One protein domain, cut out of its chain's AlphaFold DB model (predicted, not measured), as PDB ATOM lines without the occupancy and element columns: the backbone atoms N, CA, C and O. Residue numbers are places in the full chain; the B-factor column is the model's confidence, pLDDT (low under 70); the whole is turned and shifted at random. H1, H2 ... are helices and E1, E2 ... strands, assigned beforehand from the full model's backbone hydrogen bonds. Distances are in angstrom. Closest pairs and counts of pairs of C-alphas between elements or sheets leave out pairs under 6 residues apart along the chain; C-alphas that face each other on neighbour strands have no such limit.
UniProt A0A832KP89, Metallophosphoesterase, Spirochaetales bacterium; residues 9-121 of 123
ATOM      1  N   TYR A   9      83.463 115.245 131.571       97.50
ATOM      2  CA  TYR A   9      84.554 116.146 131.934       97.50
ATOM      3  C   TYR A   9      85.047 115.762 133.327       97.50
ATOM      4  O   TYR A   9      84.268 115.787 134.281       97.50
ATOM      5  N   ALA A  10      86.324 115.409 133.454       97.44
ATOM      6  CA  ALA A  10      86.867 114.866 134.697       97.44
ATOM      7  C   ALA A  10      87.888 115.806 135.346       97.44
ATOM      8  O   ALA A  10      88.744 116.370 134.669       97.44
ATOM      9  N   PHE A  11      87.828 115.944 136.668       98.00
ATOM     10  CA  PHE A  11      88.715 116.817 137.437       98.00
ATOM     11  C   PHE A  11      89.452 116.000 138.492       98.00
ATOM     12  O   PHE A  11      88.825 115.353 139.332       98.00
ATOM     13  N   PHE A  12      90.778 116.061 138.469       95.69
ATOM     14  CA  PHE A  12      91.649 115.358 139.403       95.69
ATOM     15  C   PHE A  12      92.622 116.331 140.051       95.69
ATOM     16  O   PHE A  12      92.973 117.361 139.483       95.69
ATOM     17  N   HIS A  13      93.083 116.010 141.259       97.00
ATOM     18  CA  HIS A  13      94.158 116.797 141.849       97.00
ATOM     19  C   HIS A  13      95.488 116.498 141.147       97.00
ATOM     20  O   HIS A  13      96.114 117.419 140.637       97.00
ATOM     21  N   ILE A  14      95.878 115.221 141.094       98.12
ATOM     22  CA  ILE A  14      97.144 114.750 140.515       98.12
ATOM     23  C   ILE A  14      96.927 114.402 139.030       98.12
ATOM     24  O   ILE A  14      95.945 113.715 138.730       98.12
ATOM     25  N   PRO A  15      97.802 114.842 138.106       98.06
ATOM     26  CA  PRO A  15      97.730 114.464 136.694       98.06
ATOM     27  C   PRO A  15      97.898 112.952 136.498       98.06
ATOM     28  O   PRO A  15      98.691 112.303 137.184       98.06
ATOM     29  N   LEU A  16      97.172 112.387 135.531       98.38
ATOM     30  CA  LEU A  16      97.357 110.991 135.123       98.38
ATOM     31  C   LEU A  16      98.712 110.816 134.406       98.38
ATOM     32  O   LEU A  16      99.213 111.794 133.844       98.38
ATOM     33  N   PRO A  17      99.300 109.605 134.376       98.50
ATOM     34  CA  PRO A  17     100.537 109.320 133.636       98.50
ATOM     35  C   PRO A  17     100.543 109.836 132.186       98.50
ATOM     36  O   PRO A  17     101.572 110.287 131.690       98.50
ATOM     37  N   GLU A  18      99.389 109.869 131.526       98.62
ATOM     38  CA  GLU A  18      99.225 110.332 130.145       98.62
ATOM     39  C   GLU A  18      99.498 111.827 129.952       98.62
ATOM     40  O   GLU A  18      99.838 112.252 128.852       98.62
ATOM     41  N   TYR A  19      99.447 112.636 131.013       98.62
ATOM     42  CA  TYR A  19      99.898 114.028 130.949       98.62
ATOM     43  C   TYR A  19     101.412 114.130 130.728       98.62
ATOM     44  O   TYR A  19     101.863 115.035 130.024       98.62
ATOM     45  N   ALA A  20     102.190 113.217 131.321       98.44
ATOM     46  CA  ALA A  20     103.630 113.142 131.091       98.44
ATOM     47  C   ALA A  20     103.912 112.717 129.646       98.44
ATOM     48  O   ALA A  20     104.688 113.383 128.969       98.44
ATOM     49  N   LEU A  21     103.197 111.696 129.152       98.50
ATOM     50  CA  LEU A  21     103.307 111.239 127.762       98.50
ATOM     51  C   LEU A  21     102.976 112.356 126.765       98.50
ATOM     52  O   LEU A  21     103.725 112.576 125.816       98.50
ATOM     53  N   LEU A  22     101.901 113.109 127.015       98.69
ATOM     54  CA  LEU A  22     101.530 114.257 126.193       98.69
ATOM     55  C   LEU A  22     102.648 115.305 126.155       98.69
ATOM     56  O   LEU A  22     103.002 115.779 125.077       98.69
ATOM     57  N   TRP A  23     103.225 115.666 127.302       98.44
ATOM     58  CA  TRP A  23     104.328 116.625 127.325       98.44
ATOM     59  C   TRP A  23     105.572 116.099 126.598       98.44
ATOM     60  O   TRP A  23     106.151 116.799 125.769       98.44
ATOM     61  N   GLU A  24     105.971 114.860 126.885       98.19
ATOM     62  CA  GLU A  24     107.153 114.209 126.309       98.19
ATOM     63  C   GLU A  24     107.036 114.001 124.796       98.19
ATOM     64  O   GLU A  24     108.050 114.013 124.099       98.19
ATOM     65  N   SER A  25     105.813 113.872 124.275       98.25
ATOM     66  CA  SER A  25     105.560 113.769 122.836       98.25
ATOM     67  C   SER A  25     105.882 115.050 122.059       98.25
ATOM     68  O   SER A  25     106.103 114.988 120.853       98.25
ATOM     69  N   GLY A  26     105.918 116.207 122.730       98.00
ATOM     70  CA  GLY A  26     106.076 117.517 122.094       98.00
ATOM     71  C   GLY A  26     104.785 118.111 121.516       98.00
ATOM     72  O   GLY A  26     104.812 119.239 121.032       98.00
ATOM     73  N   GLU A  27     103.653 117.409 121.614       97.44
ATOM     74  CA  GLU A  27     102.345 117.869 121.114       97.44
ATOM     75  C   GLU A  27     101.611 118.806 122.098       97.44
ATOM     76  O   GLU A  27     100.558 119.370 121.791       97.44
ATOM     77  N   ALA A  28     102.149 118.990 123.308       98.44
ATOM     78  CA  ALA A  28     101.590 119.902 124.298       98.44
ATOM     79  C   ALA A  28     101.838 121.376 123.936       98.44
ATOM     80  O   ALA A  28     102.936 121.781 123.563       98.44
ATOM     81  N   THR A  29     100.831 122.221 124.155       98.38
ATOM     82  CA  THR A  29     100.931 123.681 124.063       98.38
ATOM     83  C   THR A  29     100.834 124.317 125.446       98.38
ATOM     84  O   THR A  29      99.887 124.070 126.196       98.38
ATOM     85  N   GLY A  30     101.776 125.200 125.771       96.38
ATOM     86  CA  GLY A  30     101.776 125.987 127.004       96.38
ATOM     87  C   GLY A  30     103.122 125.945 127.713       96.38
ATOM     88  O   GLY A  30     104.167 125.962 127.068       96.38
ATOM     89  N   VAL A  31     103.093 125.929 129.044       95.12
ATOM     90  CA  VAL A  31     104.276 126.072 129.898       95.12
ATOM     91  C   VAL A  31     104.452 124.844 130.790       95.12
ATOM     92  O   VAL A  31     103.552 124.490 131.548       95.12
ATOM     93  N   MET A  32     105.642 124.244 130.747       96.06
ATOM     94  CA  MET A  32     106.156 123.337 131.779       96.06
ATOM     95  C   MET A  32     107.077 124.134 132.689       96.06
ATOM     96  O   MET A  32     108.193 124.485 132.301       96.06
ATOM     97  N   GLY A  33     106.581 124.475 133.873       94.94
ATOM     98  CA  GLY A  33     107.356 125.211 134.867       94.94
ATOM     99  C   GLY A  33     107.968 124.308 135.936       94.94
ATOM    100  O   GLY A  33     108.940 124.698 136.583       94.94
ATOM    101  N   ASP A  34     107.417 123.108 136.123       95.94
ATOM    102  CA  ASP A  34     107.960 122.091 137.015       95.94
ATOM    103  C   ASP A  34     109.014 121.231 136.297       95.94
ATOM    104  O   ASP A  34     109.110 121.198 135.072       95.94
ATOM    105  N   ARG A  35     109.851 120.510 137.057       95.75
ATOM    106  CA  ARG A  35     110.921 119.667 136.476       95.75
ATOM    107  C   ARG A  35     110.372 118.512 135.623       95.75
ATOM    108  O   ARG A  35     111.087 117.987 134.773       95.75
ATOM    109  N   LYS A  36     109.157 118.069 135.929       97.06
ATOM    110  CA  LYS A  36     108.418 116.985 135.277       97.06
ATOM    111  C   LYS A  36     106.934 117.135 135.605       97.06
ATOM    112  O   LYS A  36     106.596 117.855 136.544       97.06
ATOM    113  N   VAL A  37     106.084 116.384 134.912       98.19
ATOM    114  CA  VAL A  37     104.709 116.145 135.368       98.19
ATOM    115  C   VAL A  37     104.750 115.190 136.565       98.19
ATOM    116  O   VAL A  37     105.322 114.100 136.464       98.19
ATOM    117  N   ASN A  38     104.182 115.572 137.711       97.94
ATOM    118  CA  ASN A  38     104.150 114.695 138.889       97.94
ATOM    119  C   ASN A  38     102.894 113.816 138.881       97.94
ATOM    120  O   ASN A  38     101.836 114.203 139.369       97.94
ATOM    121  N   THR A  39     103.034 112.609 138.334       98.00
ATOM    122  CA  THR A  39     101.959 111.615 138.202       98.00
ATOM    123  C   THR A  39     102.075 110.511 139.265       98.00
ATOM    124  O   THR A  39     103.138 110.353 139.881       98.00
ATOM    125  N   PRO A  40     101.019 109.701 139.492       96.88
ATOM    126  CA  PRO A  40     101.124 108.480 140.283       96.88
ATOM    127  C   PRO A  40     102.190 107.532 139.723       96.88
ATOM    128  O   PRO A  40     102.486 107.542 138.528       96.88
ATOM    129  N   TRP A  41     102.747 106.699 140.602       95.00
ATOM    130  CA  TRP A  41     103.765 105.709 140.235       95.00
ATOM    131  C   TRP A  41     103.164 104.513 139.494       95.00
ATOM    132  O   TRP A  41     103.817 103.925 138.640       95.00
ATOM    133  N   GLU A  42     101.926 104.158 139.831       96.38
ATOM    134  CA  GLU A  42     101.184 103.067 139.214       96.38
ATOM    135  C   GLU A  42     100.070 103.637 138.334       96.38
ATOM    136  O   GLU A  42      99.283 104.476 138.780       96.38
ATOM    137  N   ASN A  43      99.996 103.171 137.083       96.81
ATOM    138  CA  ASN A  43      98.867 103.438 136.201       96.81
ATOM    139  C   ASN A  43      97.866 102.285 136.310       96.81
ATOM    140  O   ASN A  43      98.036 101.249 135.671       96.81
ATOM    141  N   SER A  44      96.821 102.461 137.117       95.44
ATOM    142  CA  SER A  44      95.777 101.446 137.312       95.44
ATOM    143  C   SER A  44      94.761 101.361 136.163       95.44
ATOM    144  O   SER A  44      93.810 100.586 136.250       95.44
ATOM    145  N   GLY A  45      94.942 102.134 135.083       97.69
ATOM    146  CA  GLY A  45      94.121 102.047 133.873       97.69
ATOM    147  C   GLY A  45      92.924 102.997 133.827       97.69
ATOM    148  O   GLY A  45      92.027 102.800 133.011       97.69
ATOM    149  N   LEU A  46      92.885 104.045 134.659       97.50
ATOM    150  CA  LEU A  46      91.778 105.012 134.639       97.50
ATOM    151  C   LEU A  46      91.636 105.711 133.277       97.50
ATOM    152  O   LEU A  46      90.523 105.852 132.779       97.50
ATOM    153  N   PHE A  47      92.747 106.117 132.655       98.25
ATOM    154  CA  PHE A  47      92.708 106.724 131.324       98.25
ATOM    155  C   PHE A  47      92.252 105.727 130.252       98.25
ATOM    156  O   PHE A  47      91.413 106.055 129.420       98.25
ATOM    157  N   GLN A  48      92.729 104.482 130.323       98.31
ATOM    158  CA  GLN A  48      92.285 103.413 129.430       98.31
ATOM    159  C   GLN A  48      90.767 103.191 129.526       98.31
ATOM    160  O   GLN A  48      90.086 103.119 128.506       98.31
ATOM    161  N   ALA A  49      90.212 103.179 130.741       97.62
ATOM    162  CA  ALA A  49      88.769 103.074 130.943       97.62
ATOM    163  C   ALA A  49      87.999 104.270 130.342       97.62
ATOM    164  O   ALA A  49      86.911 104.095 129.799       97.62
ATOM    165  N   MET A  50      88.565 105.484 130.392       97.19
ATOM    166  CA  MET A  50      87.978 106.670 129.751       97.19
ATOM    167  C   MET A  50      87.953 106.563 128.223       97.19
ATOM    168  O   MET A  50      86.973 106.994 127.608       97.19
ATOM    169  N   LEU A  51      89.000 105.990 127.620       97.06
ATOM    170  CA  LEU A  51      89.049 105.715 126.182       97.06
ATOM    171  C   LEU A  51      87.982 104.692 125.776       97.06
ATOM    172  O   LEU A  51      87.241 104.922 124.822       97.06
ATOM    173  N   GLU A  52      87.873 103.592 126.522       96.25
ATOM    174  CA  GLU A  52      86.900 102.521 126.269       96.25
ATOM    175  C   GLU A  52      85.451 103.003 126.399       96.25
ATOM    176  O   GLU A  52      84.588 102.630 125.600       96.25
ATOM    177  N   ASP A  53      85.175 103.876 127.370       92.06
ATOM    178  CA  ASP A  53      83.852 104.472 127.543       92.06
ATOM    179  C   ASP A  53      83.485 105.431 126.392       92.06
ATOM    180  O   ASP A  53      82.313 105.524 125.998       92.06
ATOM    181  N   SER A  54      84.481 106.062 125.754       92.50
ATOM    182  CA  SER A  54      84.376 106.967 124.590       92.50
ATOM    183  C   SER A  54      83.511 108.223 124.791       92.50
ATOM    184  O   SER A  54      83.217 108.921 123.822       92.50
ATOM    185  N   THR A  55      83.088 108.535 126.023       94.75
ATOM    186  CA  THR A  55      82.347 109.777 126.325       94.75
ATOM    187  C   THR A  55      83.220 110.883 126.907       94.75
ATOM    188  O   THR A  55      82.786 112.036 126.970       94.75
ATOM    189  N   THR A  56      84.446 110.556 127.321       97.38
ATOM    190  CA  THR A  56      85.362 111.517 127.942       97.38
ATOM    191  C   THR A  56      85.837 112.535 126.917       97.38
ATOM    192  O   THR A  56      86.477 112.192 125.929       97.38
ATOM    193  N   VAL A  57      85.528 113.803 127.172       98.06
ATOM    194  CA  VAL A  57      85.903 114.930 126.313       98.06
ATOM    195  C   VAL A  57      87.204 115.558 126.785       98.06
ATOM    196  O   VAL A  57      88.101 115.821 125.983       98.06
ATOM    197  N   ALA A  58      87.305 115.822 128.088       98.38
ATOM    198  CA  ALA A  58      88.464 116.479 128.659       98.38
ATOM    199  C   ALA A  58      88.704 116.066 130.110       98.38
ATOM    200  O   ALA A  58      87.768 115.804 130.870       98.38
ATOM    201  N   THR A  59      89.970 116.083 130.506       98.50
ATOM    202  CA  THR A  59      90.388 115.967 131.896       98.50
ATOM    203  C   THR A  59      91.174 117.204 132.318       98.50
ATOM    204  O   THR A  59      91.835 117.857 131.505       98.50
ATOM    205  N   PHE A  60      91.096 117.515 133.606       98.50
ATOM    206  CA  PHE A  60      91.735 118.669 134.219       98.50
ATOM    207  C   PHE A  60      92.499 118.232 135.456       98.50
ATOM    208  O   PHE A  60      91.958 117.504 136.294       98.50
ATOM    209  N   SER A  61      93.733 118.705 135.591       98.00
ATOM    210  CA  SER A  61      94.565 118.435 136.760       98.00
ATOM    211  C   SER A  61      95.277 119.677 137.280       98.00
ATOM    212  O   SER A  61      95.498 120.649 136.558       98.00
ATOM    213  N   GLY A  62      95.595 119.647 138.573       95.56
ATOM    214  CA  GLY A  62      96.454 120.625 139.229       95.56
ATOM    215  C   GLY A  62      97.725 119.942 139.717       95.56
ATOM    216  O   GLY A  62      98.431 119.320 138.929       95.56
ATOM    217  N   HIS A  63      97.968 120.025 141.031       96.88
ATOM    218  CA  HIS A  63      99.118 119.459 141.752       96.88
ATOM    219  C   HIS A  63     100.463 120.125 141.424       96.88
ATOM    220  O   HIS A  63     101.123 120.648 142.325       96.88
ATOM    221  N   ASP A  64     100.821 120.187 140.148       96.38
ATOM    222  CA  ASP A  64     101.977 120.927 139.653       96.38
ATOM    223  C   ASP A  64     101.635 122.416 139.586       96.38
ATOM    224  O   ASP A  64     100.716 122.839 138.886       96.38
ATOM    225  N   HIS A  65     102.328 123.239 140.368       95.62
ATOM    226  CA  HIS A  65     101.925 124.631 140.558       95.62
ATOM    227  C   HIS A  65     102.396 125.561 139.443       95.62
ATOM    228  O   HIS A  65     101.894 126.690 139.374       95.62
ATOM    229  N   LEU A  66     103.366 125.128 138.635       95.50
ATOM    230  CA  LEU A  66     103.995 125.925 137.583       95.50
ATOM    231  C   LEU A  66     103.681 125.397 136.183       95.50
ATOM    232  O   LEU A  66     103.965 126.079 135.200       95.50
ATOM    233  N   ASN A  67     103.085 124.209 136.093       96.31
ATOM    234  CA  ASN A  67     102.592 123.661 134.840       96.31
ATOM    235  C   ASN A  67     101.278 124.337 134.436       96.31
ATOM    236  O   ASN A  67     100.311 124.396 135.193       96.31
ATOM    237  N   ASP A  68     101.260 124.851 133.213       96.19
ATOM    238  CA  ASP A  68     100.087 125.411 132.554       96.19
ATOM    239  C   ASP A  68     100.172 125.100 131.061       96.19
ATOM    240  O   ASP A  68     100.503 125.946 130.225       96.19
ATOM    241  N   PHE A  69      99.928 123.839 130.740       98.06
ATOM    242  CA  PHE A  69      99.925 123.322 129.384       98.06
ATOM    243  C   PHE A  69      98.668 122.503 129.123       98.06
ATOM    244  O   PHE A  69      97.916 122.123 130.024       98.06
ATOM    245  N   HIS A  70      98.425 122.252 127.848       98.62
ATOM    246  CA  HIS A  70      97.330 121.419 127.404       98.62
ATOM    247  C   HIS A  70      97.628 120.776 126.061       98.62
ATOM    248  O   HIS A  70      98.537 121.192 125.350       98.62
ATOM    249  N   GLY A  71      96.827 119.787 125.701       98.50
ATOM    250  CA  GLY A  71      96.889 119.127 124.405       98.50
ATOM    251  C   GLY A  71      95.846 118.027 124.322       98.50
ATOM    252  O   GLY A  71      95.049 117.848 125.245       98.50
ATOM    253  N   VAL A  72      95.835 117.302 123.211       98.50
ATOM    254  CA  VAL A  72      94.943 116.157 123.012       98.50
ATOM    255  C   VAL A  72      95.788 114.897 122.987       98.50
ATOM    256  O   VAL A  72      96.740 114.811 122.218       98.50
ATOM    257  N   TRP A  73      95.426 113.924 123.816       98.50
ATOM    258  CA  TRP A  73      96.059 112.611 123.856       98.50
ATOM    259  C   TRP A  73      94.996 111.546 123.618       98.50
ATOM    260  O   TRP A  73      93.984 111.537 124.315       98.50
ATOM    261  N   GLU A  74      95.186 110.691 122.607       97.44
ATOM    262  CA  GLU A  74      94.242 109.608 122.260       97.44
ATOM    263  C   GLU A  74      92.772 110.085 122.135       97.44
ATOM    264  O   GLU A  74      91.824 109.394 122.493       97.44
ATOM    265  N   GLY A  75      92.567 111.314 121.646       97.19
ATOM    266  CA  GLY A  75      91.236 111.912 121.468       97.19
ATOM    267  C   GLY A  75      90.631 112.590 122.705       97.19
ATOM    268  O   GLY A  75      89.570 113.201 122.578       97.19
ATOM    269  N   ILE A  76      91.298 112.563 123.862       98.56
ATOM    270  CA  ILE A  76      90.868 113.245 125.094       98.56
ATOM    271  C   ILE A  76      91.718 114.502 125.312       98.56
ATOM    272  O   ILE A  76      92.948 114.455 125.263       98.56
ATOM    273  N   ALA A  77      91.081 115.642 125.588       98.62
ATOM    274  CA  ALA A  77      91.804 116.867 125.926       98.62
ATOM    275  C   ALA A  77      92.346 116.816 127.364       98.62
ATOM    276  O   ALA A  77      91.603 116.556 128.309       98.62
ATOM    277  N   LEU A  78      93.633 117.087 127.554       98.75
ATOM    278  CA  LEU A  78      94.297 117.110 128.859       98.75
ATOM    279  C   LEU A  78      94.713 118.542 129.183       98.75
ATOM    280  O   LEU A  78      95.370 119.192 128.370       98.75
ATOM    281  N   HIS A  79      94.351 119.037 130.366       98.62
ATOM    282  CA  HIS A  79      94.648 120.404 130.793       98.62
ATOM    283  C   HIS A  79      95.257 120.429 132.195       98.62
ATOM    284  O   HIS A  79      94.615 120.012 133.159       98.62
ATOM    285  N   THR A  80      96.474 120.955 132.328       98.19
ATOM    286  CA  THR A  80      97.053 121.289 133.638       98.19
ATOM    287  C   THR A  80      96.707 122.723 134.007       98.19
ATOM    288  O   THR A  80      96.549 123.569 133.128       98.19
ATOM    289  N   ALA A  81      96.558 123.018 135.293       95.31
ATOM    290  CA  ALA A  81      96.316 124.369 135.781       95.31
ATOM    291  C   ALA A  81      97.369 124.779 136.812       95.31
ATOM    292  O   ALA A  81      97.532 124.119 137.840       95.31
ATOM    293  N   ARG A  82      97.999 125.934 136.569       93.69
ATOM    294  CA  ARG A  82      98.878 126.592 137.537       93.69
ATOM    295  C   ARG A  82      98.148 126.887 138.846       93.69
ATOM    296  O   ARG A  82      96.928 127.048 138.887       93.69
ATOM    297  N   SER A  83      98.910 127.038 139.923       94.38
ATOM    298  CA  SER A  83      98.348 127.380 141.233       94.38
ATOM    299  C   SER A  83      97.779 128.804 141.265       94.38
ATOM    300  O   SER A  83      98.412 129.752 140.795       94.38
ATOM    301  N   ALA A  84      96.629 128.966 141.920       92.19
ATOM    302  CA  ALA A  84      96.057 130.268 142.266       92.19
ATOM    303  C   ALA A  84      96.595 130.830 143.602       92.19
ATOM    304  O   ALA A  84      96.333 131.979 143.943       92.19
ATOM    305  N   SER A  85      97.339 130.035 144.381       89.31
ATOM    306  CA  SER A  85      97.768 130.402 145.737       89.31
ATOM    307  C   SER A  85      99.177 130.999 145.776       89.31
ATOM    308  O   SER A  85     100.129 130.436 145.231       89.31
ATOM    309  N   TYR A  86      99.334 132.105 146.511       85.75
ATOM    310  CA  TYR A  86     100.639 132.699 146.829       85.75
ATOM    311  C   TYR A  86     101.413 131.935 147.911       85.75
ATOM    312  O   TYR A  86     102.637 132.045 147.971       85.75
ATOM    313  N   GLY A  87     100.729 131.122 148.723       87.31
ATOM    314  CA  GLY A  87     101.351 130.291 149.762       87.31
ATOM    315  C   GLY A  87     102.056 129.040 149.228       87.31
ATOM    316  O   GLY A  87     102.592 128.258 150.007       87.31
ATOM    317  N   SER A  88     102.038 128.823 147.910       85.44
ATOM    318  CA  SER A  88     102.646 127.666 147.258       85.44
ATOM    319  C   SER A  88     104.036 127.985 146.694       85.44
ATOM    320  O   SER A  88     104.389 129.150 146.490       85.44
ATOM    321  N   TYR A  89     104.821 126.951 146.371       90.81
ATOM    322  CA  TYR A  89     106.108 127.136 145.692       90.81
ATOM    323  C   TYR A  89     105.957 127.829 144.325       90.81
ATOM    324  O   TYR A  89     104.864 127.913 143.752       90.81
ATOM    325  N   GLY A  90     107.079 128.374 143.842       86.00
ATOM    326  CA  GLY A  90     107.188 129.087 142.567       86.00
ATOM    327  C   GLY A  90     106.383 130.390 142.476       86.00
ATOM    328  O   GLY A  90     106.338 131.012 141.421       86.00
ATOM    329  N   SER A  91     105.810 130.864 143.589       78.31
ATOM    330  CA  SER A  91     105.026 132.106 143.661       78.31
ATOM    331  C   SER A  91     105.779 133.386 143.310       78.31
ATOM    332  O   SER A  91     105.143 134.388 143.013       78.31
ATOM    333  N   ARG A  92     107.115 133.358 143.311       77.94
ATOM    334  CA  ARG A  92     107.960 134.510 142.959       77.94
ATOM    335  C   ARG A  92     108.309 134.608 141.472       77.94
ATOM    336  O   ARG A  92     108.790 135.651 141.056       77.94
ATOM    337  N   GLY A  93     108.137 133.529 140.707       82.94
ATOM    338  CA  GLY A  93     108.610 133.443 139.317       82.94
ATOM    339  C   GLY A  93     107.546 133.011 138.314       82.94
ATOM    340  O   GLY A  93     107.852 132.869 137.136       82.94
ATOM    341  N   HIS A  94     106.316 132.774 138.770       88.88
ATOM    342  CA  HIS A  94     105.215 132.352 137.919       88.88
ATOM    343  C   HIS A  94     103.915 132.999 138.388       88.88
ATOM    344  O   HIS A  94     103.503 132.825 139.541       88.88
ATOM    345  N   ALA A  95     103.280 133.743 137.484       90.88
ATOM    346  CA  ALA A  95     102.036 134.440 137.753       90.88
ATOM    347  C   ALA A  95     100.942 133.458 138.161       90.88
ATOM    348  O   ALA A  95     100.713 132.454 137.479       90.88
ATOM    349  N   LYS A  96     100.260 133.757 139.268       91.75
ATOM    350  CA  LYS A  96      99.129 132.961 139.746       91.75
ATOM    351  C   LYS A  96      97.948 133.133 138.819       91.75
ATOM    352  O   LYS A  96      97.780 134.190 138.218       91.75
ATOM    353  N   GLY A  97      97.145 132.089 138.684       91.94
ATOM    354  CA  GLY A  97      96.033 132.134 137.756       91.94
ATOM    355  C   GLY A  97      95.032 131.017 137.941       91.94
ATOM    356  O   GLY A  97      95.236 130.084 138.714       91.94
ATOM    357  N   VAL A  98      93.935 131.150 137.209       93.44
ATOM    358  CA  VAL A  98      92.829 130.198 137.156       93.44
ATOM    359  C   VAL A  98      92.481 129.905 135.701       93.44
ATOM    360  O   VAL A  98      92.711 130.735 134.819       93.44
ATOM    361  N   LYS A  99      91.895 128.736 135.435       94.94
ATOM    362  CA  LYS A  99      91.305 128.416 134.132       94.94
ATOM    363  C   LYS A  99      89.792 128.538 134.204       94.94
ATOM    364  O   LYS A  99      89.154 127.855 135.000       94.94
ATOM    365  N   ALA A 100      89.223 129.376 133.346       96.06
ATOM    366  CA  ALA A 100      87.792 129.388 133.093       96.06
ATOM    367  C   ALA A 100      87.475 128.407 131.964       96.06
ATOM    368  O   ALA A 100      88.061 128.496 130.883       96.06
ATOM    369  N   ILE A 101      86.538 127.496 132.222       97.44
ATOM    370  CA  ILE A 101      86.059 126.496 131.268       97.44
ATOM    371  C   ILE A 101      84.639 126.892 130.874       97.44
ATOM    372  O   ILE A 101      83.759 126.971 131.729       97.44
ATOM    373  N   THR A 102      84.417 127.155 129.590       97.56
ATOM    374  CA  THR A 102      83.089 127.487 129.059       97.56
ATOM    375  C   THR A 102      82.572 126.311 128.250       97.56
ATOM    376  O   THR A 102      83.159 125.954 127.229       97.56
ATOM    377  N   LEU A 103      81.477 125.703 128.707       95.81
ATOM    378  CA  LEU A 103      80.833 124.581 128.026       95.81
ATOM    379  C   LEU A 103      79.820 125.089 126.999       95.81
ATOM    380  O   LEU A 103      79.073 126.033 127.266       95.81
ATOM    381  N   ASN A 104      79.764 124.444 125.836       94.62
ATOM    382  CA  ASN A 104      78.740 124.735 124.844       94.62
ATOM    383  C   ASN A 104      77.473 123.922 125.153       94.62
ATOM    384  O   ASN A 104      77.486 122.694 125.142       94.62
ATOM    385  N   LYS A 105      76.366 124.620 125.418       91.12
ATOM    386  CA  LYS A 105      75.073 123.999 125.737       91.12
ATOM    387  C   LYS A 105      74.507 123.171 124.577       91.12
ATOM    388  O   LYS A 105      73.940 122.111 124.818       91.12
ATOM    389  N   ASP A 106      74.639 123.663 123.351       94.06
ATOM    390  CA  ASP A 106      74.041 123.055 122.156       94.06
ATOM    391  C   ASP A 106      74.919 121.933 121.586       94.06
ATOM    392  O   ASP A 106      74.441 121.038 120.892       94.06
ATOM    393  N   ASN A 107      76.214 121.958 121.903       93.50
ATOM    394  CA  ASN A 107      77.162 120.902 121.588       93.50
ATOM    395  C   ASN A 107      78.059 120.609 122.802       93.50
ATOM    396  O   ASN A 107      79.172 121.135 122.875       93.50
ATOM    397  N   PRO A 108      77.635 119.727 123.724       91.50
ATOM    398  CA  PRO A 108      78.342 119.508 124.987       91.50
ATOM    399  C   PRO A 108      79.707 118.816 124.847       91.50
ATOM    400  O   PRO A 108      80.425 118.692 125.833       91.50
ATOM    401  N   THR A 109      80.106 118.404 123.634       94.06
ATOM    402  CA  THR A 109      81.481 117.953 123.328       94.06
ATOM    403  C   THR A 109      82.440 119.098 122.999       94.06
ATOM    404  O   THR A 109      83.644 118.887 122.853       94.06
ATOM    405  N   LYS A 110      81.924 120.322 122.849       96.00
ATOM    406  CA  LYS A 110      82.712 121.521 122.573       96.00
ATOM    407  C   LYS A 110      82.789 122.382 123.824       96.00
ATOM    408  O   LYS A 110      81.792 122.658 124.486       96.00
ATOM    409  N   PHE A 111      83.992 122.856 124.100       97.31
ATOM    410  CA  PHE A 111      84.285 123.751 125.205       97.31
ATOM    411  C   PHE A 111      85.417 124.693 124.800       97.31
ATOM    412  O   PHE A 111      86.159 124.427 123.852       97.31
ATOM    413  N   THR A 112      85.545 125.805 125.510       97.81
ATOM    414  CA  THR A 112      86.678 126.723 125.380       97.81
ATOM    415  C   THR A 112      87.309 126.960 126.739       97.81
ATOM    416  O   THR A 112      86.662 126.819 127.782       97.81
ATOM    417  N   ILE A 113      88.595 127.306 126.728       97.31
ATOM    418  CA  ILE A 113      89.363 127.586 127.936       97.31
ATOM    419  C   ILE A 113      90.055 128.925 127.792       97.31
ATOM    420  O   ILE A 113      90.652 129.224 126.759       97.31
ATOM    421  N   ARG A 114      90.014 129.699 128.872       95.25
ATOM    422  CA  ARG A 114      90.832 130.892 129.048       95.25
ATOM    423  C   ARG A 114      91.560 130.797 130.379       95.25
ATOM    424  O   ARG A 114      90.927 130.614 131.418       95.25
ATOM    425  N   THR A 115      92.883 130.918 130.344       93.44
ATOM    426  CA  THR A 115      93.664 131.189 131.555       93.44
ATOM    427  C   THR A 115      93.504 132.674 131.889       93.44
ATOM    428  O   THR A 115      93.521 133.508 130.987       93.44
ATOM    429  N   TYR A 116      93.299 132.987 133.163       93.19
ATOM    430  CA  TYR A 116      93.399 134.334 133.720       93.19
ATOM    431  C   TYR A 116      94.551 134.332 134.709       93.19
ATOM    432  O   TYR A 116      94.558 133.488 135.611       93.19
ATOM    433  N   THR A 117      95.496 135.251 134.565       92.12
ATOM    434  CA  THR A 117      96.564 135.442 135.551       92.12
ATOM    435  C   THR A 117      96.393 136.750 136.309       92.12
ATOM    436  O   THR A 117      95.755 137.683 135.833       92.12
ATOM    437  N   VAL A 118      96.988 136.822 137.498       89.25
ATOM    438  CA  VAL A 118      97.055 138.047 138.309       89.25
ATOM    439  C   VAL A 118      97.750 139.200 137.576       89.25
ATOM    440  O   VAL A 118      97.422 140.350 137.831       89.25
ATOM    441  N   ASP A 119      98.640 138.900 136.624       83.62
ATOM    442  CA  ASP A 119      99.295 139.916 135.789       83.62
ATOM    443  C   ASP A 119      98.297 140.641 134.868       83.62
ATOM    444  O   ASP A 119      98.534 141.777 134.471       83.62
ATOM    445  N   GLU A 120      97.172 140.003 134.519       82.19
ATOM    446  CA  GLU A 120      96.109 140.618 133.710       82.19
ATOM    447  C   GLU A 120      95.190 141.533 134.532       82.19
ATOM    448  O   GLU A 120      94.317 142.186 133.960       82.19
ATOM    449  N   TRP A 121      95.306 141.532 135.864       72.12
ATOM    450  CA  TRP A 121      94.339 142.187 136.751       72.12
ATOM    451  C   TRP A 121      94.709 143.626 137.124       72.12
ATOM    452  O   TRP A 121      93.899 144.280 137.775       72.12
TER     453      TRP A 121
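This is residues 9 to 121 of the 123 residues of the protein "Metallophosphoesterase" of Spirochaetales bacterium (UniProt A0A832KP89). A twisted five-stranded sheet has H1 and H2 over one face, while the long hairpin E6 and E7 lies over the opposite face across a gap. The long link of residues 32 to 45 arches over H1 on the side away from the sheet, and the link of residues 81 to 96 loops out at one end of the sheet before the hairpin, which ends in the short H3. The printed part has 113 residues, with three named helices and seven named strands in the order E1 H1 E2 H2 E3 E4 E5 E6 E7 H3. The larger sheet is mixed, in the order E1 E3 E5 E4 E2; the class is mixed, helices and strands. The whole is compact, with a radius of gyration of the C-alphas of 14.2 A and spans of 42 by 38 by 24 A.

E1, residues 9 to 12, begins at C-alpha 9 (84.554, 116.146, 131.934). H1, residues 17 to 25, is 12.7 A long. E2 is residues 29 to 31 and H2 residues 46 to 53. E3, residues 56 to 61, measures 14.5 A, E4, residues 68 to 73, 16.0 A, and E5, residues 76 to 80, 13.3 A. E6, residues 97 to 103, spans 19.6 A from C-alpha 97 (96.033, 132.134, 137.756). E7, residues 111 to 117, spans 19.9 A; H3, residues 118 to 121, ends at C-alpha 121 (94.339, 142.187, 136.751).

Edge strand E1 is parallel to E3, with N 10 and O 58 3.0 A apart. E3 is parallel to E5, with N 59 and O 77 at 2.8 A. E5 and E4 form an antiparallel hairpin, with N 78 and O 71 at 2.8 A. E4 is antiparallel to edge strand E2, with N 29 and O 70 at 2.8 A. H1 and H2 make two layers with the sheet, helices on one face of it. H1 runs across the strands at a height over the sheet of 8.9 A; its closest C-alphas to E4 are Leu 22 and Trp 73, 6.2 A. H2 runs along E3, at 3 degrees on the local plane. E2, H2 and E3 form a split strand-helix-strand unit, two strands running the same way with E5 and E4 between them, and its crossover is left-handed. E6 and E7 form an antiparallel hairpin, with N 100 and O 114 at 2.9 A; both are apart from E3 and E4. Every O i to N i+4 pair is within hydrogen-bond range in H1 and H2; H3 is too short for one.

The farthest C-alphas, Glu 52 and Arg 92, are 41.8 A apart. The printed part has no cut. The links E2 to H2 and E5 to E6 are long. The mean pLDDT of the printed part is 95.0, and no printed residue is under 70.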